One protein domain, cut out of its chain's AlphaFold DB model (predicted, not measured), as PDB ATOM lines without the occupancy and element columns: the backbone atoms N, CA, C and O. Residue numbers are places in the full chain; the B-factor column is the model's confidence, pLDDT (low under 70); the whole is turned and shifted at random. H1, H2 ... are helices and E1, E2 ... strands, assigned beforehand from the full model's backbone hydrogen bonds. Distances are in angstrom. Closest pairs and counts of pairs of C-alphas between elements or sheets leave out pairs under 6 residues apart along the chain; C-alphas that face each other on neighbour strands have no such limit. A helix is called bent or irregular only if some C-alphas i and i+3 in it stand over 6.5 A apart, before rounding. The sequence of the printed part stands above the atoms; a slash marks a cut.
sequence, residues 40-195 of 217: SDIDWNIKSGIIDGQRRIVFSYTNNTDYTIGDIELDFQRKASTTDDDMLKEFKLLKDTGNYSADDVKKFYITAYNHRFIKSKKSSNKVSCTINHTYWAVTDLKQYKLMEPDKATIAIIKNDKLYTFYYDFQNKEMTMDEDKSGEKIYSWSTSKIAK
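Overview. This is residues 40 to 195 of the 217 residues of an uncharacterized protein of Anaerostipes hadrus (UniProt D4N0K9). A long, twisted wall of five strands, E4 E3 E5 E6 E7, has the bent hairpin of E1 and E2 crossing over its E4 side, and residues 115 to 140 fold back to tie E2 and E4 together by short pairings. A group of short helices, H1, H2 and H3, sits at one end of the wall with H4 beside it, while residues 187 to 195, with H5, stick out as a tail from the other end. The printed part has 156 residues, with five named helices and seven named strands in the order E1 E2 E3 H1 H2 H3 E4 H4 E5 E6 E7 H5; both sheets are antiparallel, and the class is mixed, helices and strands. The whole is only just loose, close to compact, with a radius of gyration of the C-alphas of 18.1 A and spans of 56 by 40 by 31 A.

Arrangement. The largest sheet runs, strand beside strand, through E4, residues 110 to 114, E3, residues 68 to 78, E5, residues 147 to 158, E6, residues 161 to 168, and E7, residues 173 to 177. From edge to edge its strands' lines turn by 58 degrees. E4 and E3 are antiparallel at 175 degrees, with N 74 and O 112 2.8 A apart, within hydrogen-bond range. E3 and E5 are antiparallel at 166 degrees, with N 73 and O 153 at 2.9 A. E5, E6 and E7 form a meander, each strand the antiparallel neighbour of the one before; N 154 and O 165 are 2.8 A apart in the hairpin E5 and E6, and N 166 and O 175 2.8 A in the hairpin E6 and E7. E1, residues 42 to 51, and E2, residues 54 to 63, form a hairpin of their own, antiparallel at 159 degrees, with N 45 and O 60 at 2.8 A. E1 bends by 85 degrees at residue 48 and E2 by 60 degrees at residue 57, and these two C-alphas face each other at 4.6 A. The closest C-alphas of E2 and E4 are those of Phe 59 and Ala 112, 6.1 A apart. Residues 127 to 128 pair with 58 to 59 of E2, and residues 130 to 131 with 110 to 111 of E4, both antiparallel. H4, residues 141 to 145, is on the larger sheet but only grazes it, with residues 143 to 145. E4, H4 and E5 make a split strand-helix-strand unit, two strands running the same way with E3 between them, and its crossover is right-handed. H1, residues 84 to 90, only just touches H4, with 3 pairs of C-alphas within 8 A, the closest those of Glu 90 and Gln 143 at 5.7 A. H3, residues 102 to 105, only just touches H1, with 3 such pairs, the closest Leu 88 and Val 105 at 6.3 A. H2, residues 92 to 96, only just touches H3, also with 3 pairs, the closest Lys 95 and Ala 102 at 6.7 A. H5, residues 192 to 195, touches no helix and is not on the sheet. In H1, H2 and H4 every O i to N i+4 pair is within hydrogen-bond range; H3 and H5 are too short for such a pair.

Along the chain. E5 is the longest strand by residues, 32.8 A from C-alpha 147 at (215.951, 180.277, 197.058) to C-alpha 158. E3 measures 30.6 A, E2 26.3 A, E6 23.1 A and E1 22.3 A, E1 beginning at C-alpha 42 at (228.203, 165.100, 195.089). H1 is 10.1 A long, and H5 ends at C-alpha 195 at (229.635, 143.988, 227.990).

Size, cuts and confidence. The C-alphas farthest apart are those of Asp 85 and Lys 192, 60.9 A. Without residues 187 to 195, which stand free, the body spans 49 by 35 by 25 A. The printed part has no cut. The links E4 to H4, 26 residues, and E7 to H5, 14 residues, are long; the others are tight. The mean pLDDT of the printed part is 93.3, and residues 187 to 189 are under 70.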
ATOM      1  N   SER A  40     231.701 169.138 194.077       97.44
ATOM      2  CA  SER A  40     231.449 168.623 192.723       97.44
ATOM      3  C   SER A  40     231.371 167.096 192.633       97.44
ATOM      4  O   SER A  40     230.831 166.578 191.659       97.44
ATOM      5  N   ASP A  41     231.887 166.366 193.627       98.25
ATOM      6  CA  ASP A  41     231.788 164.902 193.687       98.25
ATOM      7  C   ASP A  41     230.419 164.439 194.216       98.25
ATOM      8  O   ASP A  41     230.130 163.243 194.269       98.25
ATOM      9  N   ILE A  42     229.556 165.371 194.618       98.38
ATOM     10  CA  ILE A  42     228.203 165.100 195.089       98.38
ATOM     11  C   ILE A  42     227.237 165.674 194.057       98.38
ATOM     12  O   ILE A  42     226.927 166.862 194.055       98.38
ATOM     13  N   ASP A  43     226.749 164.810 193.172       98.38
ATOM     14  CA  ASP A  43     225.792 165.192 192.131       98.38
ATOM     15  C   ASP A  43     224.379 165.224 192.725       98.38
ATOM     16  O   ASP A  43     223.683 164.206 192.774       98.38
ATOM     17  N   TRP A  44     223.996 166.372 193.287       98.31
ATOM     18  CA  TRP A  44     222.706 166.582 193.935       98.31
ATOM     19  C   TRP A  44     221.658 167.180 192.995       98.31
ATOM     20  O   TRP A  44     221.954 167.885 192.036       98.31
ATOM     21  N   ASN A  45     220.387 166.910 193.292       97.44
ATOM     22  CA  ASN A  45     219.262 167.355 192.482       97.44
ATOM     23  C   ASN A  45     218.045 167.697 193.348       97.44
ATOM     24  O   ASN A  45     217.680 166.931 194.245       97.44
ATOM     25  N   ILE A  46     217.383 168.804 193.003       97.88
ATOM     26  CA  ILE A  46     216.105 169.247 193.563       97.88
ATOM     27  C   ILE A  46     215.058 169.271 192.450       97.88
ATOM     28  O   ILE A  46     215.217 169.957 191.439       97.88
ATOM     29  N   LYS A  47     213.952 168.545 192.631       97.25
ATOM     30  CA  LYS A  47     212.855 168.514 191.648       97.25
ATOM     31  C   LYS A  47     211.509 168.195 192.281       97.25
ATOM     32  O   LYS A  47     211.438 167.788 193.433       97.25
ATOM     33  N   SER A  48     210.429 168.320 191.509       96.94
ATOM     34  CA  SER A  48     209.135 167.765 191.923       96.94
ATOM     35  C   SER A  48     209.185 166.234 191.924       96.94
ATOM     36  O   SER A  48     209.724 165.606 191.009       96.94
ATOM     37  N   GLY A  49     208.608 165.630 192.955       96.12
ATOM     38  CA  GLY A  49     208.473 164.190 193.113       96.12
ATOM     39  C   GLY A  49     207.228 163.831 193.917       96.12
ATOM     40  O   GLY A  49     206.460 164.704 194.318       96.12
ATOM     41  N   ILE A  50     207.031 162.533 194.134       94.50
ATOM     42  CA  ILE A  50     205.961 161.995 194.978       94.50
ATOM     43  C   ILE A  50     206.619 161.197 196.102       94.50
ATOM     44  O   ILE A  50     207.454 160.332 195.829       94.50
ATOM     45  N   ILE A  51     206.260 161.514 197.344       93.00
ATOM     46  CA  ILE A  51     206.642 160.789 198.563       93.00
ATOM     47  C   ILE A  51     205.349 160.576 199.355       93.00
ATOM     48  O   ILE A  51     204.568 161.514 199.500       93.00
ATOM     49  N   ASP A  52     205.098 159.342 199.793       91.00
ATOM     50  CA  ASP A  52     203.899 158.948 200.552       91.00
ATOM     51  C   ASP A  52     202.577 159.378 199.887       91.00
ATOM     52  O   ASP A  52     201.651 159.873 200.525       91.00
ATOM     53  N   GLY A  53     202.507 159.250 198.557       93.38
ATOM     54  CA  GLY A  53     201.337 159.630 197.756       93.38
ATOM     55  C   GLY A  53     201.139 161.140 197.562       93.38
ATOM     56  O   GLY A  53     200.253 161.542 196.812       93.38
ATOM     57  N   GLN A  54     201.972 161.986 198.171       93.38
ATOM     58  CA  GLN A  54     201.868 163.443 198.086       93.38
ATOM     59  C   GLN A  54     202.940 164.032 197.169       93.38
ATOM     60  O   GLN A  54     204.112 163.646 197.215       93.38
ATOM     61  N   ARG A  55     202.552 165.012 196.345       94.31
ATOM     62  CA  ARG A  55     203.503 165.790 195.545       94.31
ATOM     63  C   ARG A  55     204.324 166.696 196.459       94.31
ATOM     64  O   ARG A  55     203.760 167.446 197.248       94.31
ATOM     65  N   ARG A  56     205.647 166.629 196.328       96.19
ATOM     66  CA  ARG A  56     206.610 167.403 197.122       96.19
ATOM     67  C   ARG A  56     207.782 167.853 196.264       96.19
ATOM     68  O   ARG A  56     208.014 167.310 195.180       96.19
ATOM     69  N   ILE A  57     208.542 168.815 196.766       97.94
ATOM     70  CA  ILE A  57     209.890 169.082 196.283       97.94
ATOM     71  C   ILE A  57     210.844 168.149 197.011       97.94
ATOM     72  O   ILE A  57     210.816 168.031 198.237       97.94
ATOM     73  N   VAL A  58     211.619 167.408 196.226       98.00
ATOM     74  CA  VAL A  58     212.441 166.307 196.707       98.00
ATOM     75  C   VAL A  58     213.904 166.540 196.393       98.00
ATOM     76  O   VAL A  58     214.251 167.000 195.304       98.00
ATOM     77  N   PHE A  59     214.735 166.148 197.348       98.25
ATOM     78  CA  PHE A  59     216.181 166.099 197.259       98.25
ATOM     79  C   PHE A  59     216.648 164.659 197.069       98.25
ATOM     80  O   PHE A  59     216.088 163.715 197.633       98.25
ATOM     81  N   SER A  60     217.678 164.494 196.249       98.00
ATOM     82  CA  SER A  60     218.424 163.250 196.069       98.00
ATOM     83  C   SER A  60     219.811 163.587 195.538       98.00
ATOM     84  O   SER A  60     219.993 164.658 194.964       98.00
ATOM     85  N   TYR A  61     220.764 162.672 195.674       98.62
ATOM     86  CA  TYR A  61     222.117 162.867 195.167       98.62
ATOM     87  C   TYR A  61     222.782 161.547 194.789       98.62
ATOM     88  O   TYR A  61     222.403 160.484 195.286       98.62
ATOM     89  N   THR A  62     223.801 161.621 193.937       98.62
ATOM     90  CA  THR A  62     224.740 160.529 193.679       98.62
ATOM     91  C   THR A  62     226.065 160.826 194.368       98.62
ATOM     92  O   THR A  62     226.661 161.880 194.161       98.62
ATOM     93  N   ASN A  63     226.522 159.893 195.203       98.50
ATOM     94  CA  ASN A  63     227.818 159.983 195.861       98.50
ATOM     95  C   ASN A  63     228.921 159.532 194.894       98.50
ATOM     96  O   ASN A  63     229.137 158.329 194.739       98.50
ATOM     97  N   ASN A  64     229.638 160.469 194.273       98.56
ATOM     98  CA  ASN A  64     230.794 160.162 193.428       98.56
ATOM     99  C   ASN A  64     232.134 160.256 194.172       98.56
ATOM    100  O   ASN A  64     233.164 160.006 193.549       98.56
ATOM    101  N   THR A  65     232.147 160.516 195.483       97.62
ATOM    102  CA  THR A  65     233.369 160.417 196.300       97.62
ATOM    103  C   THR A  65     233.842 158.961 196.400       97.62
ATOM    104  O   THR A  65     233.092 158.026 196.101       97.62
ATOM    105  N   ASP A  66     235.069 158.743 196.868       97.00
ATOM    106  CA  ASP A  66     235.594 157.400 197.161       97.00
ATOM    107  C   ASP A  66     235.177 156.881 198.551       97.00
ATOM    108  O   ASP A  66     235.522 155.765 198.944       97.00
ATOM    109  N   TYR A  67     234.389 157.662 199.293       96.69
ATOM    110  CA  TYR A  67     234.018 157.385 200.675       96.69
ATOM    111  C   TYR A  67     232.517 157.123 200.823       96.69
ATOM    112  O   TYR A  67     231.718 157.329 199.909       96.69
ATOM    113  N   THR A  68     232.110 156.644 201.999       95.88
ATOM    114  CA  THR A  68     230.686 156.614 202.358       95.88
ATOM    115  C   THR A  68     230.295 157.983 202.902       95.88
ATOM    116  O   THR A  68     230.927 158.462 203.842       95.88
ATOM    117  N   ILE A  69     229.245 158.585 202.342       96.50
ATOM    118  CA  ILE A  69     228.591 159.755 202.937       96.50
ATOM    119  C   ILE A  69     227.658 159.228 204.024       96.50
ATOM    120  O   ILE A  69     226.767 158.430 203.734       96.50
ATOM    121  N   GLY A  70     227.921 159.611 205.270       92.56
ATOM    122  CA  GLY A  70     227.108 159.257 206.428       92.56
ATOM    123  C   GLY A  70     225.917 160.189 206.625       92.56
ATOM    124  O   GLY A  70     224.877 159.749 207.110       92.56
ATOM    125  N   ASP A  71     226.081 161.449 206.229       94.06
ATOM    126  CA  ASP A  71     225.057 162.480 206.305       94.06
ATOM    127  C   ASP A  71     225.332 163.595 205.295       94.06
ATOM    128  O   ASP A  71     226.489 163.865 204.958       94.06
ATOM    129  N   ILE A  72     224.270 164.233 204.817       96.38
ATOM    130  CA  ILE A  72     224.365 165.456 204.029       96.38
ATOM    131  C   ILE A  72     223.152 166.341 204.288       96.38
ATOM    132  O   ILE A  72     222.014 165.877 204.205       96.38
ATOM    133  N   GLU A  73     223.412 167.620 204.525       97.38
ATOM    134  CA  GLU A  73     222.419 168.680 204.658       97.38
ATOM    135  C   GLU A  73     222.774 169.830 203.710       97.38
ATOM    136  O   GLU A  73     223.936 170.225 203.617       97.38
ATOM    137  N   LEU A  74     221.780 170.358 202.997       98.31
ATOM    138  CA  LEU A  74     221.868 171.568 202.187       98.31
ATOM    139  C   LEU A  74     220.897 172.607 202.731       98.31
ATOM    140  O   LEU A  74     219.691 172.344 202.808       98.31
ATOM    141  N   ASP A  75     221.422 173.795 203.004       98.19
ATOM    142  CA  ASP A  75     220.635 174.972 203.339       98.19
ATOM    143  C   ASP A  75     220.539 175.874 202.110       98.19
ATOM    144  O   ASP A  75     221.521 176.128 201.406       98.19
ATOM    145  N   PHE A  76     219.330 176.357 201.848       98.62
ATOM    146  CA  PHE A  76     219.024 177.273 200.762       98.62
ATOM    147  C   PHE A  76     218.426 178.540 201.344       98.62
ATOM    148  O   PHE A  76     217.352 178.499 201.950       98.62
ATOM    149  N   GLN A  77     219.086 179.664 201.111       97.81
ATOM    150  CA  GLN A  77     218.621 180.966 201.562       97.81
ATOM    151  C   GLN A  77     217.820 181.678 200.480       97.81
ATOM    152  O   GLN A  77     217.903 181.362 199.292       97.81
ATOM    153  N   ARG A  78     217.042 182.672 200.900       97.81
ATOM    154  CA  ARG A  78     216.327 183.558 199.987       97.81
ATOM    155  C   ARG A  78     217.323 184.301 199.099       97.81
ATOM    156  O   ARG A  78     218.239 184.940 199.607       97.81
ATOM    157  N   LYS A  79     217.087 184.275 197.787       97.81
ATOM    158  CA  LYS A  79     217.843 185.095 196.834       97.81
ATOM    159  C   LYS A  79     217.716 186.571 197.167       97.81
ATOM    160  O   LYS A  79     216.615 187.042 197.458       97.81
ATOM    161  N   ALA A  80     218.791 187.322 196.958       96.38
ATOM    162  CA  ALA A  80     218.768 188.781 197.070       96.38
ATOM    163  C   ALA A  80     217.698 189.445 196.175       96.38
ATOM    164  O   ALA A  80     217.168 190.496 196.522       96.38
ATOM    165  N   SER A  81     217.355 188.828 195.036       97.06
ATOM    166  CA  SER A  81     216.338 189.325 194.098       97.06
ATOM    167  C   SER A  81     214.893 188.968 194.459       97.06
ATOM    168  O   SER A  81     213.971 189.511 193.854       97.06
ATOM    169  N   THR A  82     214.672 188.062 195.411       98.31
ATOM    170  CA  THR A  82     213.328 187.668 195.847       98.31
ATOM    171  C   THR A  82     212.746 188.762 196.734       98.31
ATOM    172  O   THR A  82     213.383 189.160 197.712       98.31
ATOM    173  N   THR A  83     211.522 189.212 196.456       98.25
ATOM    174  CA  THR A  83     210.830 190.240 197.252       98.25
ATOM    175  C   THR A  83     210.002 189.643 198.396       98.25
ATOM    176  O   THR A  83     209.746 188.439 198.447       98.25
ATOM    177  N   ASP A  84     209.579 190.483 199.346       98.00
ATOM    178  CA  ASP A  84     208.698 190.045 200.438       98.00
ATOM    179  C   ASP A  84     207.341 189.580 199.902       98.00
ATOM    180  O   ASP A  84     206.781 188.604 200.400       98.00
ATOM    181  N   ASP A  85     206.844 190.234 198.852       97.75
ATOM    182  CA  ASP A  85     205.590 189.870 198.201       97.75
ATOM    183  C   ASP A  85     205.688 188.506 197.514       97.75
ATOM    184  O   ASP A  85     204.755 187.707 197.620       97.75
ATOM    185  N   ASP A  86     206.827 188.185 196.889       98.12
ATOM    186  CA  ASP A  86     207.072 186.849 196.330       98.12
ATOM    187  C   ASP A  86     207.008 185.775 197.423       98.12
ATOM    188  O   ASP A  86     206.327 184.759 197.264       98.12
ATOM    189  N   MET A  87     207.659 186.021 198.566       97.62
ATOM    190  CA  MET A  87     207.631 185.110 199.714       97.62
ATOM    191  C   MET A  87     206.207 184.920 200.246       97.62
ATOM    192  O   MET A  87     205.739 183.791 200.406       97.62
ATOM    193  N   LEU A  88     205.482 186.014 200.484       96.56
ATOM    194  CA  LEU A  88     204.117 185.970 201.011       96.56
ATOM    195  C   LEU A  88     203.139 185.289 200.048       96.56
ATOM    196  O   LEU A  88     202.216 184.603 200.493       96.56
ATOM    197  N   LYS A  89     203.339 185.463 198.741       96.62
ATOM    198  CA  LYS A  89     202.525 184.850 197.694       96.62
ATOM    199  C   LYS A  89     202.771 183.348 197.593       96.62
ATOM    200  O   LYS A  89     201.818 182.573 197.653       96.62
ATOM    201  N   GLU A  90     204.023 182.924 197.440       96.75
ATOM    202  CA  GLU A  90     204.341 181.519 197.150       96.75
ATOM    203  C   GLU A  90     204.272 180.620 198.406       96.75
ATOM    204  O   GLU A  90     204.074 179.408 198.295       96.75
ATOM    205  N   PHE A  91     204.340 181.192 199.615       94.81
ATOM    206  CA  PHE A  91     204.144 180.478 200.888       94.81
ATOM    207  C   PHE A  91     202.789 180.765 201.564       94.81
ATOM    208  O   PHE A  91     202.602 180.458 202.745       94.81
ATOM    209  N   LYS A  92     201.809 181.296 200.816       91.88
ATOM    210  CA  LYS A  92     200.485 181.685 201.338       91.88
ATOM    211  C   LYS A  92     199.788 180.584 202.145       91.88
ATOM    212  O   LYS A  92     199.214 180.879 203.183       91.88
ATOM    213  N   LEU A  93     199.873 179.319 201.723       88.81
ATOM    214  CA  LEU A  93     199.228 178.207 202.439       88.81
ATOM    215  C   LEU A  93     199.713 178.085 203.892       88.81
ATOM    216  O   LEU A  93     198.913 177.838 204.789       88.81
ATOM    217  N   LEU A  94     201.013 178.274 204.135       86.44
ATOM    218  CA  LEU A  94     201.576 178.183 205.483       86.44
ATOM    219  C   LEU A  94     201.196 179.388 206.335       86.44
ATOM    220  O   LEU A  94     200.878 179.213 207.508       86.44
ATOM    221  N   LYS A  95     201.135 180.578 205.731       80.56
ATOM    222  CA  LYS A  95     200.569 181.773 206.370       80.56
ATOM    223  C   LYS A  95     199.114 181.535 206.795       80.56
ATOM    224  O   LYS A  95     198.749 181.807 207.934       80.56
ATOM    225  N   ASP A  96     198.302 180.980 205.899       86.81
ATOM    226  CA  ASP A  96     196.868 180.763 206.119       86.81
ATOM    227  C   ASP A  96     196.574 179.682 207.173       86.81
ATOM    228  O   ASP A  96     195.469 179.641 207.707       86.81
ATOM    229  N   THR A  97     197.551 178.834 207.524       85.94
ATOM    230  CA  THR A  97     197.396 177.897 208.653       85.94
ATOM    231  C   THR A  97     197.296 178.594 210.012       85.94
ATOM    232  O   THR A  97     196.925 177.952 210.989       85.94
ATOM    233  N   GLY A  98     197.655 179.882 210.098       80.88
ATOM    234  CA  GLY A  98     197.692 180.647 211.348       80.88
ATOM    235  C   GLY A  98     198.919 180.372 212.223       80.88
ATOM    236  O   GLY A  98     199.116 181.064 213.216       80.88
ATOM    237  N   ASN A  99     199.775 179.414 211.847       86.06
ATOM    238  CA  ASN A  99     200.982 179.061 212.604       86.06
ATOM    239  C   ASN A  99     202.157 180.025 212.380       86.06
ATOM    240  O   ASN A  99     203.131 179.977 213.126       86.06
ATOM    241  N   TYR A 100     202.090 180.862 211.342       90.81
ATOM    242  CA  TYR A 100     203.179 181.742 210.931       90.81
ATOM    243  C   TYR A 100     202.664 183.145 210.630       90.81
ATOM    244  O   TYR A 100     201.712 183.319 209.865       90.81
ATOM    245  N   SER A 101     203.322 184.156 211.199       93.50
ATOM    246  CA  SER A 101     203.067 185.552 210.856       93.50
ATOM    247  C   SER A 101     203.607 185.885 209.461       93.50
ATOM    248  O   SER A 101     204.414 185.155 208.881       93.50
ATOM    249  N   ALA A 102     203.197 187.031 208.913       93.69
ATOM    250  CA  ALA A 102     203.771 187.528 207.663       93.69
ATOM    251  C   ALA A 102     205.293 187.740 207.774       93.69
ATOM    252  O   ALA A 102     206.015 187.483 206.813       93.69
ATOM    253  N   ASP A 103     205.783 188.168 208.938       94.81
ATOM    254  CA  ASP A 103     207.209 188.408 209.157       94.81
ATOM    255  C   ASP A 103     208.012 187.116 209.323       94.81
ATOM    256  O   ASP A 103     209.181 187.082 208.936       94.81
ATOM    257  N   ASP A 104     207.388 186.044 209.814       94.31
ATOM    258  CA  ASP A 104     208.002 184.713 209.818       94.31
ATOM    259  C   ASP A 104     208.178 184.201 208.387       94.31
ATOM    260  O   ASP A 104     209.265 183.764 208.011       94.31
ATOM    261  N   VAL A 105     207.131 184.321 207.561       95.00
ATOM    262  CA  VAL A 105     207.134 183.839 206.170       95.00
ATOM    263  C   VAL A 105     208.217 184.517 205.331       95.00
ATOM    264  O   VAL A 105     208.904 183.852 204.558       95.00
ATOM    265  N   LYS A 106     208.435 185.826 205.507       95.12
ATOM    266  CA  LYS A 106     209.489 186.576 204.794       95.12
ATOM    267  C   LYS A 106     210.906 186.065 205.078       95.12
ATOM    268  O   LYS A 106     211.806 186.312 204.273       95.12
ATOM    269  N   LYS A 107     211.094 185.375 206.210       95.44
ATOM    270  CA  LYS A 107     212.372 184.835 206.700       95.44
ATOM    271  C   LYS A 107     212.518 183.331 206.457       95.44
ATOM    272  O   LYS A 107     213.475 182.732 206.942       95.44
ATOM    273  N   PHE A 108     211.576 182.701 205.756       96.81
ATOM    274  CA  PHE A 108     211.670 181.279 205.452       96.81
ATOM    275  C   PHE A 108     212.887 180.964 204.583       96.81
ATOM    276  O   PHE A 108     213.194 181.679 203.632       96.81
ATOM    277  N   TYR A 109     213.527 179.842 204.892       97.31
ATOM    278  CA  TYR A 109     214.582 179.220 204.104       97.31
ATOM    279  C   TYR A 109     214.254 177.738 203.901       97.31
ATOM    280  O   TYR A 109     213.435 177.154 204.622       97.31
ATOM    281  N   ILE A 110     214.853 177.129 202.878       98.44
ATOM    282  CA  ILE A 110     214.625 175.721 202.546       98.44
ATOM    283  C   ILE A 110     215.829 174.903 202.982       98.44
ATOM    284  O   ILE A 110     216.967 175.344 202.916       98.44
ATOM    285  N   THR A 111     215.554 173.686 203.417       97.88
ATOM    286  CA  THR A 111     216.533 172.722 203.906       97.88
ATOM    287  C   THR A 111     216.285 171.390 203.221       97.88
ATOM    288  O   THR A 111     215.138 171.016 202.952       97.88
ATOM    289  N   ALA A 112     217.352 170.669 202.918       97.06
ATOM    290  CA  ALA A 112     217.278 169.330 202.366       97.06
ATOM    291  C   ALA A 112     218.337 168.456 203.025       97.06
ATOM    292  O   ALA A 112     219.521 168.751 202.921       97.06
ATOM    293  N   TYR A 113     217.923 167.375 203.679       94.38
ATOM    294  CA  TYR A 113     218.841 166.518 204.422       94.38
ATOM    295  C   TYR A 113     218.577 165.038 204.164       94.38
ATOM    296  O   TYR A 113     217.432 164.608 203.999       94.38
ATOM    297  N   ASN A 114     219.644 164.243 204.117       93.31
ATOM    298  CA  ASN A 114     219.569 162.794 203.976       93.31
ATOM    299  C   ASN A 114     220.533 162.105 204.950       93.31
ATOM    300  O   ASN A 114     221.705 161.897 204.648       93.31
ATOM    301  N   HIS A 115     219.984 161.673 206.084       88.62
ATOM    302  CA  HIS A 115     220.709 161.007 207.169       88.62
ATOM    303  C   HIS A 115     220.955 159.507 206.924       88.62
ATOM    304  O   HIS A 115     220.870 158.692 207.848       88.62
ATOM    305  N   ARG A 116     221.161 159.086 205.668       87.00
ATOM    306  CA  ARG A 116     221.421 157.678 205.326       87.00
ATOM    307  C   ARG A 116     222.835 157.489 204.816       87.00
ATOM    308  O   ARG A 116     223.372 158.311 204.089       87.00
ATOM    309  N   PHE A 117     223.392 156.319 205.120       90.81
ATOM    310  CA  PHE A 117     224.722 155.951 204.657       90.81
ATOM    311  C   PHE A 117     224.683 155.584 203.177       90.81
ATOM    312  O   PHE A 117     224.169 154.530 202.794       90.81
ATOM    313  N   ILE A 118     225.264 156.442 202.346       95.06
ATOM    314  CA  ILE A 118     225.344 156.246 200.904       95.06
ATOM    315  C   ILE A 118     226.782 155.901 200.538       95.06
ATOM    316  O   ILE A 118     227.687 156.732 200.615       95.06
ATOM    317  N   LYS A 119     226.996 154.644 200.140       96.25
ATOM    318  CA  LYS A 119     228.308 154.146 199.702       96.25
ATOM    319  C   LYS A 119     228.785 154.868 198.438       96.25
ATOM    320  O   LYS A 119     227.976 155.391 197.673       96.25
ATOM    321  N   SER A 120     230.096 154.828 198.207       97.44
ATOM    322  CA  SER A 120     230.719 155.336 196.982       97.44
ATOM    323  C   SER A 120     230.032 154.788 195.721       97.44
ATOM    324  O   SER A 120     229.662 153.609 195.649       97.44
ATOM    325  N   LYS A 121     229.851 155.673 194.738       97.19
ATOM    326  CA  LYS A 121     229.204 155.449 193.436       97.19
ATOM    327  C   LYS A 121     227.755 154.947 193.527       97.19
ATOM    328  O   LYS A 121     227.278 154.248 192.632       97.19
ATOM    329  N   LYS A 122     227.042 155.256 194.617       98.31
ATOM    330  CA  LYS A 122     225.609 154.955 194.787       98.31
ATOM    331  C   LYS A 122     224.788 156.235 194.892       98.31
ATOM    332  O   LYS A 122     225.267 157.257 195.378       98.31
ATOM    333  N   SER A 123     223.534 156.149 194.461       97.75
ATOM    334  CA  SER A 123     222.559 157.229 194.601       97.75
ATOM    335  C   SER A 123     221.703 157.036 195.847       97.75
ATOM    336  O   SER A 123     221.365 155.910 196.221       97.75
ATOM    337  N   SER A 124     221.343 158.146 196.479       97.06
ATOM    338  CA  SER A 124     220.419 158.166 197.602       97.06
ATOM    339  C   SER A 124     218.971 157.979 197.149       97.06
ATOM    340  O   SER A 124     218.607 158.174 195.986       97.06
ATOM    341  N   ASN A 125     218.109 157.595 198.088       94.94
ATOM    342  CA  ASN A 125     216.672 157.724 197.888       94.94
ATOM    343  C   ASN A 125     216.260 159.201 197.884       94.94
ATOM    344  O   ASN A 125     216.941 160.067 198.431       94.94
ATOM    345  N   LYS A 126     215.072 159.458 197.343       95.81
ATOM    346  CA  LYS A 126     214.431 160.769 197.425       95.81
ATOM    347  C   LYS A 126     213.966 161.034 198.857       95.81
ATOM    348  O   LYS A 126     213.415 160.136 199.499       95.81
ATOM    349  N   VAL A 127     214.159 162.261 199.320       95.56
ATOM    350  CA  VAL A 127     213.682 162.789 200.608       95.56
ATOM    351  C   VAL A 127     213.017 164.145 200.380       95.56
ATOM    352  O   VAL A 127     213.281 164.797 199.372       95.56
ATOM    353  N   SER A 128     212.102 164.553 201.261       96.75
ATOM    354  CA  SER A 128     211.398 165.837 201.110       96.75
ATOM    355  C   SER A 128     212.313 166.996 201.500       96.75
ATOM    356  O   SER A 128     213.021 166.896 202.495       96.75
ATOM    357  N   CYS A 129     212.265 168.099 200.755       97.88
ATOM    358  CA  CYS A 129     212.794 169.376 201.232       97.88
ATOM    359  C   CYS A 129     211.828 169.970 202.263       97.88
ATOM    360  O   CYS A 129     210.610 169.818 202.124       97.88
ATOM    361  N   THR A 130     212.356 170.666 203.263       96.75
ATOM    362  CA  THR A 130     211.590 171.234 204.376       96.75
ATOM    363  C   THR A 130     211.894 172.706 204.602       96.75
ATOM    364  O   THR A 130     212.943 173.201 204.202       96.75
ATOM    365  N   ILE A 131     210.986 173.408 205.267       95.94
ATOM    366  CA  ILE A 131     211.137 174.827 205.605       95.94
ATOM    367  C   ILE A 131     211.738 174.952 207.003       95.94
ATOM    368  O   ILE A 131     211.251 174.305 207.926       95.94
ATOM    369  N   ASN A 132     212.766 175.785 207.173       92.94
ATOM    370  CA  ASN A 132     213.386 176.123 208.463       92.94
ATOM    371  C   ASN A 132     213.814 174.917 209.336       92.94
ATOM    372  O   ASN A 132     213.632 174.952 210.553       92.94
ATOM    373  N   HIS A 133     214.299 173.816 208.743       88.56
ATOM    374  CA  HIS A 133     214.523 172.528 209.435       88.56
ATOM    375  C   HIS A 133     213.304 171.996 210.223       88.56
ATOM    376  O   HIS A 133     213.445 171.215 211.164       88.56
ATOM    377  N   THR A 134     212.090 172.413 209.865       90.25
ATOM    378  CA  THR A 134     210.850 171.897 210.453       90.25
ATOM    379  C   THR A 134     210.363 170.660 209.696       90.25
ATOM    380  O   THR A 134     210.986 170.181 208.753       90.25
ATOM    381  N   TYR A 135     209.203 170.144 210.089       86.00
ATOM    382  CA  TYR A 135     208.491 169.068 209.398       86.00
ATOM    383  C   TYR A 135     207.630 169.564 208.218       86.00
ATOM    384  O   TYR A 135     207.039 168.746 207.508       86.00
ATOM    385  N   TRP A 136     207.555 170.878 207.973       91.69
ATOM    386  CA  TRP A 136     206.792 171.423 206.850       91.69
ATOM    387  C   TRP A 136     207.517 171.199 205.532       91.69
ATOM    388  O   TRP A 136     208.562 171.796 205.269       91.69
ATOM    389  N   ALA A 137     206.946 170.333 204.695       93.62
ATOM    390  CA  ALA A 137     207.480 170.035 203.378       93.62
ATOM    391  C   ALA A 137     207.289 171.212 202.411       93.62
ATOM    392  O   ALA A 137     206.254 171.875 202.403       93.62
ATOM    393  N   VAL A 138     208.263 171.401 201.526       96.44
ATOM    394  CA  VAL A 138     208.129 172.273 200.356       96.44
ATOM    395  C   VAL A 138     207.288 171.541 199.311       96.44
ATOM    396  O   VAL A 138     207.604 170.410 198.925       96.44
ATOM    397  N   THR A 139     206.209 172.165 198.845       94.44
ATOM    398  CA  THR A 139     205.207 171.501 197.994       94.44
ATOM    399  C   THR A 139     205.202 172.003 196.555       94.44
ATOM    400  O   THR A 139     204.789 171.260 195.663       94.44
ATOM    401  N   ASP A 140     205.688 173.223 196.306       94.81
ATOM    402  CA  ASP A 140     205.739 173.825 194.970       94.81
ATOM    403  C   ASP A 140     207.178 174.192 194.579       94.81
ATOM    404  O   ASP A 140     207.969 174.687 195.380       94.81
ATOM    405  N   LEU A 141     207.532 173.973 193.313       95.44
ATOM    406  CA  LEU A 141     208.851 174.311 192.790       95.44
ATOM    407  C   LEU A 141     209.051 175.830 192.749       95.44
ATOM    408  O   LEU A 141     210.188 176.291 192.796       95.44
ATOM    409  N   LYS A 142     207.970 176.614 192.676       96.88
ATOM    410  CA  LYS A 142     208.028 178.077 192.773       96.88
ATOM    411  C   LYS A 142     208.622 178.536 194.101       96.88
ATOM    412  O   LYS A 142     209.476 179.410 194.076       96.88
ATOM    413  N   GLN A 143     208.279 177.877 195.211       97.19
ATOM    414  CA  GLN A 143     208.867 178.141 196.530       97.19
ATOM    415  C   GLN A 143     210.384 177.928 196.510       97.19
ATOM    416  O   GLN A 143     211.143 178.788 196.943       97.19
ATOM    417  N   TYR A 144     210.838 176.813 195.927       97.56
ATOM    418  CA  TYR A 144     212.266 176.534 195.762       97.56
ATOM    419  C   TYR A 144     212.974 177.544 194.850       97.56
ATOM    420  O   TYR A 144     214.104 177.934 195.121       97.56
ATOM    421  N   LYS A 145     212.316 178.019 193.787       97.81
ATOM    422  CA  LYS A 145     212.901 178.989 192.846       97.81
ATOM    423  C   LYS A 145     213.205 180.353 193.474       97.81
ATOM    424  O   LYS A 145     214.041 181.065 192.916       97.81
ATOM    425  N   LEU A 146     212.585 180.691 194.606       98.44
ATOM    426  CA  LEU A 146     212.892 181.895 195.388       98.44
ATOM    427  C   LEU A 146     214.209 181.791 196.173       98.44
ATOM    428  O   LEU A 146     214.719 182.806 196.653       98.44
ATOM    429  N   MET A 147     214.753 180.578 196.287       98.12
ATOM    430  CA  MET A 147     215.951 180.277 197.058       98.12
ATOM    431  C   MET A 147     217.172 180.038 196.169       98.12
ATOM    432  O   MET A 147     217.057 179.731 194.977       98.12
ATOM    433  N   GLU A 148     218.347 180.146 196.775       97.94
ATOM    434  CA  GLU A 148     219.642 179.738 196.238       97.94
ATOM    435  C   GLU A 148     220.440 178.954 197.289       97.94
ATOM    436  O   GLU A 148     220.210 179.147 198.484       97.94
ATOM    437  N   PRO A 149     221.335 178.035 196.881       98.19
ATOM    438  CA  PRO A 149     222.186 177.315 197.824       98.19
ATOM    439  C   PRO A 149     223.030 178.282 198.663       98.19
ATOM    440  O   PRO A 149     223.619 179.211 198.116       98.19
ATOM    441  N   ASP A 150     223.091 178.049 199.970       98.31
ATOM    442  CA  ASP A 150     223.882 178.843 200.915       98.31
ATOM    443  C   ASP A 150     225.101 178.051 201.390       98.31
ATOM    444  O   ASP A 150     226.246 178.370 201.067       98.31
ATOM    445  N   LYS A 151     224.842 176.931 202.068       97.88
ATOM    446  CA  LYS A 151     225.882 176.050 202.598       97.88
ATOM    447  C   LYS A 151     225.469 174.584 202.565       97.88
ATOM    448  O   LYS A 151     224.283 174.253 202.557       97.88
ATOM    449  N   ALA A 152     226.464 173.705 202.572       98.38
ATOM    450  CA  ALA A 152     226.287 172.280 202.806       98.38
ATOM    451  C   ALA A 152     227.009 171.852 204.082       98.38
ATOM    452  O   ALA A 152     228.102 172.339 204.358       98.38
ATOM    453  N   THR A 153     226.442 170.889 204.800       97.69
ATOM    454  CA  THR A 153     227.142 170.105 205.823       97.69
ATOM    455  C   THR A 153     227.211 168.662 205.345       97.69
ATOM    456  O   THR A 153     226.189 168.090 204.970       97.69
ATOM    457  N   ILE A 154     228.401 168.067 205.311       97.44
ATOM    458  CA  ILE A 154     228.629 166.722 204.772       97.44
ATOM    459  C   ILE A 154     229.433 165.918 205.786       97.44
ATOM    460  O   ILE A 154     230.530 166.319 206.171       97.44
ATOM    461  N   ALA A 155     228.928 164.751 206.177       95.44
ATOM    462  CA  ALA A 155     229.662 163.824 207.024       95.44
ATOM    463  C   ALA A 155     230.204 162.650 206.198       95.44
ATOM    464  O   ALA A 155     229.449 161.907 205.568       95.44
ATOM    465  N   ILE A 156     231.520 162.455 206.223       95.50
ATOM    466  CA  ILE A 156     232.242 161.392 205.520       95.50
ATOM    467  C   ILE A 156     232.721 160.332 206.505       95.50
ATOM    468  O   ILE A 156     233.209 160.644 207.588       95.50
ATOM    469  N   ILE A 157     232.625 159.066 206.104       93.00
ATOM    470  CA  ILE A 157     233.148 157.932 206.862       93.00
ATOM    471  C   ILE A 157     234.397 157.380 206.160       93.00
ATOM    472  O   ILE A 157     234.301 156.846 205.050       93.00
ATOM    473  N   LYS A 158     235.552 157.455 206.836       92.75
ATOM    474  CA  LYS A 158     236.839 156.855 206.426       92.75
ATOM    475  C   LYS A 158     237.439 156.117 207.627       92.75
ATOM    476  O   LYS A 158     237.540 156.691 208.704       92.75
ATOM    477  N   ASN A 159     237.824 154.849 207.457       90.06
ATOM    478  CA  ASN A 159     238.464 154.026 208.501       90.06
ATOM    479  C   ASN A 159     237.715 154.028 209.853       90.06
ATOM    480  O   ASN A 159     238.314 154.248 210.905       90.06
ATOM    481  N   ASP A 160     236.393 153.830 209.815       86.06
ATOM    482  CA  ASP A 160     235.493 153.884 210.980       86.06
ATOM    483  C   ASP A 160     235.525 155.208 211.765       86.06
ATOM    484  O   ASP A 160     235.113 155.252 212.926       86.06
ATOM    485  N   LYS A 161     235.978 156.297 211.142       88.81
ATOM    486  CA  LYS A 161     235.931 157.649 211.694       88.81
ATOM    487  C   LYS A 161     235.008 158.544 210.879       88.81
ATOM    488  O   LYS A 161     234.928 158.401 209.658       88.81
ATOM    489  N   LEU A 162     234.319 159.443 211.573       90.19
ATOM    490  CA  LEU A 162     233.500 160.497 210.989       90.19
ATOM    491  C   LEU A 162     234.364 161.732 210.730       90.19
ATOM    492  O   LEU A 162     235.177 162.095 211.573       90.19
ATOM    493  N   TYR A 163     234.161 162.382 209.594       93.88
ATOM    494  CA  TYR A 163     234.769 163.662 209.248       93.88
ATOM    495  C   TYR A 163     233.669 164.591 208.754       93.88
ATOM    496  O   TYR A 163     232.933 164.223 207.841       93.88
ATOM    497  N   THR A 164     233.539 165.762 209.367       95.12
ATOM    498  CA  THR A 164     232.493 166.732 209.033       95.12
ATOM    499  C   THR A 164     233.094 167.849 208.194       95.12
ATOM    500  O   THR A 164     234.115 168.424 208.564       95.12
ATOM    501  N   PHE A 165     232.451 168.162 207.078       97.19
ATOM    502  CA  PHE A 165     232.845 169.229 206.172       97.19
ATOM    503  C   PHE A 165     231.706 170.222 206.002       97.19
ATOM    504  O   PHE A 165     230.541 169.824 205.922       97.19
ATOM    505  N   TYR A 166     232.061 171.494 205.884       97.94
ATOM    506  CA  TYR A 166     231.174 172.543 205.418       97.94
ATOM    507  C   TYR A 166     231.591 172.970 204.022       97.94
ATOM    508  O   TYR A 166     232.780 173.136 203.747       97.94
ATOM    509  N   TYR A 167     230.609 173.164 203.153       98.56
ATOM    510  CA  TYR A 167     230.818 173.816 201.872       98.56
ATOM    511  C   TYR A 167     230.069 175.140 201.853       98.56
ATOM    512  O   TYR A 167     228.861 175.157 202.074       98.56
ATOM    513  N   ASP A 168     230.777 176.222 201.568       98.31
ATOM    514  CA  ASP A 168     230.206 177.546 201.353       98.31
ATOM    515  C   ASP A 168     229.958 177.735 199.850       98.31
ATOM    516  O   ASP A 168     230.901 177.726 199.054       98.31
ATOM    517  N   PHE A 169     228.698 177.888 199.432       98.06
ATOM    518  CA  PHE A 169     228.374 178.063 198.012       98.06
ATOM    519  C   PHE A 169     228.733 179.453 197.480       98.06
ATOM    520  O   PHE A 169     228.992 179.583 196.279       98.06
ATOM    521  N   GLN A 170     228.767 180.478 198.337       95.88
ATOM    522  CA  GLN A 170     229.140 181.838 197.950       95.88
ATOM    523  C   GLN A 170     230.642 181.908 197.659       95.88
ATOM    524  O   GLN A 170     231.049 182.355 196.584       95.88
ATOM    525  N   ASN A 171     231.456 181.393 198.582       97.69
ATOM    526  CA  ASN A 171     232.917 181.414 198.485       97.69
ATOM    527  C   ASN A 171     233.492 180.220 197.707       97.69
ATOM    528  O   ASN A 171     234.651 180.243 197.294       97.69
ATOM    529  N   LYS A 172     232.670 179.195 197.445       97.50
ATOM    530  CA  LYS A 172     233.042 177.932 196.786       97.50
ATOM    531  C   LYS A 172     234.161 177.191 197.516       97.50
ATOM    532  O   LYS A 172     234.981 176.521 196.884       97.50
ATOM    533  N   GLU A 173     234.164 177.288 198.837       97.44
ATOM    534  CA  GLU A 173     235.204 176.749 199.703       97.44
ATOM    535  C   GLU A 173     234.698 175.530 200.476       97.44
ATOM    536  O   GLU A 173     233.559 175.501 200.938       97.44
ATOM    537  N   MET A 174     235.553 174.512 200.591       97.31
ATOM    538  CA  MET A 174     235.322 173.334 201.422       97.31
ATOM    539  C   MET A 174     236.224 173.420 202.653       97.31
ATOM    540  O   MET A 174     237.446 173.457 202.513       97.31
ATOM    541  N   THR A 175     235.635 173.374 203.843       97.06
ATOM    542  CA  THR A 175     236.360 173.441 205.117       97.06
ATOM    543  C   THR A 175     236.007 172.234 205.974       97.06
ATOM    544  O   THR A 175     234.837 171.878 206.109       97.06
ATOM    545  N   MET A 176     237.009 171.590 206.568       95.94
ATOM    546  CA  MET A 176     236.783 170.514 207.533       95.94
ATOM    547  C   MET A 176     236.583 171.098 208.936       95.94
ATOM    548  O   MET A 176     237.341 171.962 209.363       95.94
ATOM    549  N   ASP A 177     235.588 170.598 209.661       93.69
ATOM    550  CA  ASP A 177     235.381 170.890 211.080       93.69
ATOM    551  C   ASP A 177     236.274 169.959 211.908       93.69
ATOM    552  O   ASP A 177     235.960 168.774 212.057       93.69
ATOM    553  N   GLU A 178     237.409 170.460 212.397       90.62
ATOM    554  CA  GLU A 178     238.369 169.654 213.164       90.62
ATOM    555  C   GLU A 178     237.764 169.114 214.469       90.62
ATOM    556  O   GLU A 178     238.008 167.958 214.818       90.62
ATOM    557  N   ASP A 179     236.905 169.895 215.132       87.31
ATOM    558  CA  ASP A 179     236.272 169.528 216.405       87.31
ATOM    559  C   ASP A 179     235.242 168.401 216.244       87.31
ATOM    560  O   ASP A 179     235.003 167.626 217.171       87.31
ATOM    561  N   LYS A 180     234.623 168.289 215.061       81.94
ATOM    562  CA  LYS A 180     233.630 167.250 214.724       81.94
ATOM    563  C   LYS A 180     234.185 166.154 213.815       81.94
ATOM    564  O   LYS A 180     233.407 165.443 213.165       81.94
ATOM    565  N   SER A 181     235.508 166.027 213.736       87.06
ATOM    566  CA  SER A 181     236.187 165.079 212.852       87.06
ATOM    567  C   SER A 181     237.133 164.142 213.600       87.06
ATOM    568  O   SER A 181     237.649 164.431 214.671       87.06
ATOM    569  N   GLY A 182     237.362 162.961 213.026       84.19
ATOM    570  CA  GLY A 182     238.237 161.933 213.588       84.19
ATOM    571  C   GLY A 182     237.597 161.060 214.675       84.19
ATOM    572  O   GLY A 182     238.224 160.085 215.107       84.19
ATOM    573  N   GLU A 183     236.357 161.346 215.083       81.25
ATOM    574  CA  GLU A 183     235.612 160.537 216.049       81.25
ATOM    575  C   GLU A 183     235.251 159.164 215.472       81.25
ATOM    576  O   GLU A 183     234.792 159.047 214.335       81.25
ATOM    577  N   LYS A 184     235.413 158.098 216.264       83.06
ATOM    578  CA  LYS A 184     235.014 156.751 215.838       83.06
ATOM    579  C   LYS A 184     233.498 156.657 215.723       83.06
ATOM    580  O   LYS A 184     232.784 156.893 216.696       83.06
ATOM    581  N   ILE A 185     233.005 156.179 214.580       75.69
ATOM    582  CA  ILE A 185     231.566 155.980 214.385       75.69
ATOM    583  C   ILE A 185     231.024 154.859 215.278       75.69
ATOM    584  O   ILE A 185     229.849 154.882 215.626       75.69
ATOM    585  N   TYR A 186     231.861 153.917 215.718       70.12
ATOM    586  CA  TYR A 186     231.474 152.871 216.663       70.12
ATOM    587  C   TYR A 186     232.184 153.054 218.005       70.12
ATOM    588  O   TYR A 186     233.399 152.877 218.116       70.12
ATOM    589  N   SER A 187     231.404 153.330 219.047       64.38
ATOM    590  CA  SER A 187     231.838 153.254 220.438       64.38
ATOM    591  C   SER A 187     230.812 152.446 221.230       64.38
ATOM    592  O   SER A 187     229.605 152.649 221.119       64.38
ATOM    593  N   TRP A 188     231.294 151.462 221.985       66.31
ATOM    594  CA  TRP A 188     230.459 150.648 222.865       66.31
ATOM    595  C   TRP A 188     230.671 151.111 224.298       66.31
ATOM    596  O   TRP A 188     231.812 151.332 224.710       66.31
ATOM    597  N   SER A 189     229.584 151.216 225.065       68.19
ATOM    598  CA  SER A 189     229.688 151.456 226.502       68.19
ATOM    599  C   SER A 189     230.563 150.377 227.147       68.19
ATOM    600  O   SER A 189     230.470 149.190 226.830       68.19
ATOM    601  N   THR A 190     231.430 150.798 228.062       75.38
ATOM    602  CA  THR A 190     232.313 149.910 228.827       75.38
ATOM    603  C   THR A 190     231.657 149.404 230.113       75.38
ATOM    604  O   THR A 190     232.295 148.676 230.881       75.38
ATOM    605  N   SER A 191     230.387 149.761 230.351       80.25
ATOM    606  CA  SER A 191     229.634 149.333 231.528       80.25
ATOM    607  C   SER A 191     229.493 147.810 231.588       80.25
ATOM    608  O   SER A 191     229.525 147.106 230.576       80.25
ATOM    609  N   LYS A 192     229.312 147.284 232.805       81.88
ATOM    610  CA  LYS A 192     229.150 145.842 233.032       81.88
ATOM    611  C   LYS A 192     227.940 145.274 232.278       81.88
ATOM    612  O   LYS A 192     228.019 144.165 231.768       81.88
ATOM    613  N   ILE A 193     226.868 146.060 232.157       79.12
ATOM    614  CA  ILE A 193     225.658 145.695 231.409       79.12
ATOM    615  C   ILE A 193     225.955 145.646 229.904       79.12
ATOM    616  O   ILE A 193     225.647 144.653 229.253       79.12
ATOM    617  N   ALA A 194     226.625 146.664 229.355       75.31
ATOM    618  CA  ALA A 194     226.921 146.736 227.923       75.31
ATOM    619  C   ALA A 194     227.869 145.630 227.433       75.31
ATOM    620  O   ALA A 194     227.764 145.190 226.292       75.31
ATOM    621  N   LYS A 195     228.764 145.135 228.298       77.50
ATOM    622  CA  LYS A 195     229.635 143.988 227.990       77.50
ATOM    623  C   LYS A 195     228.867 142.682 227.769       77.50
ATOM    624  O   LYS A 195     229.377 141.817 227.064       77.50
TER     625      LYS A 195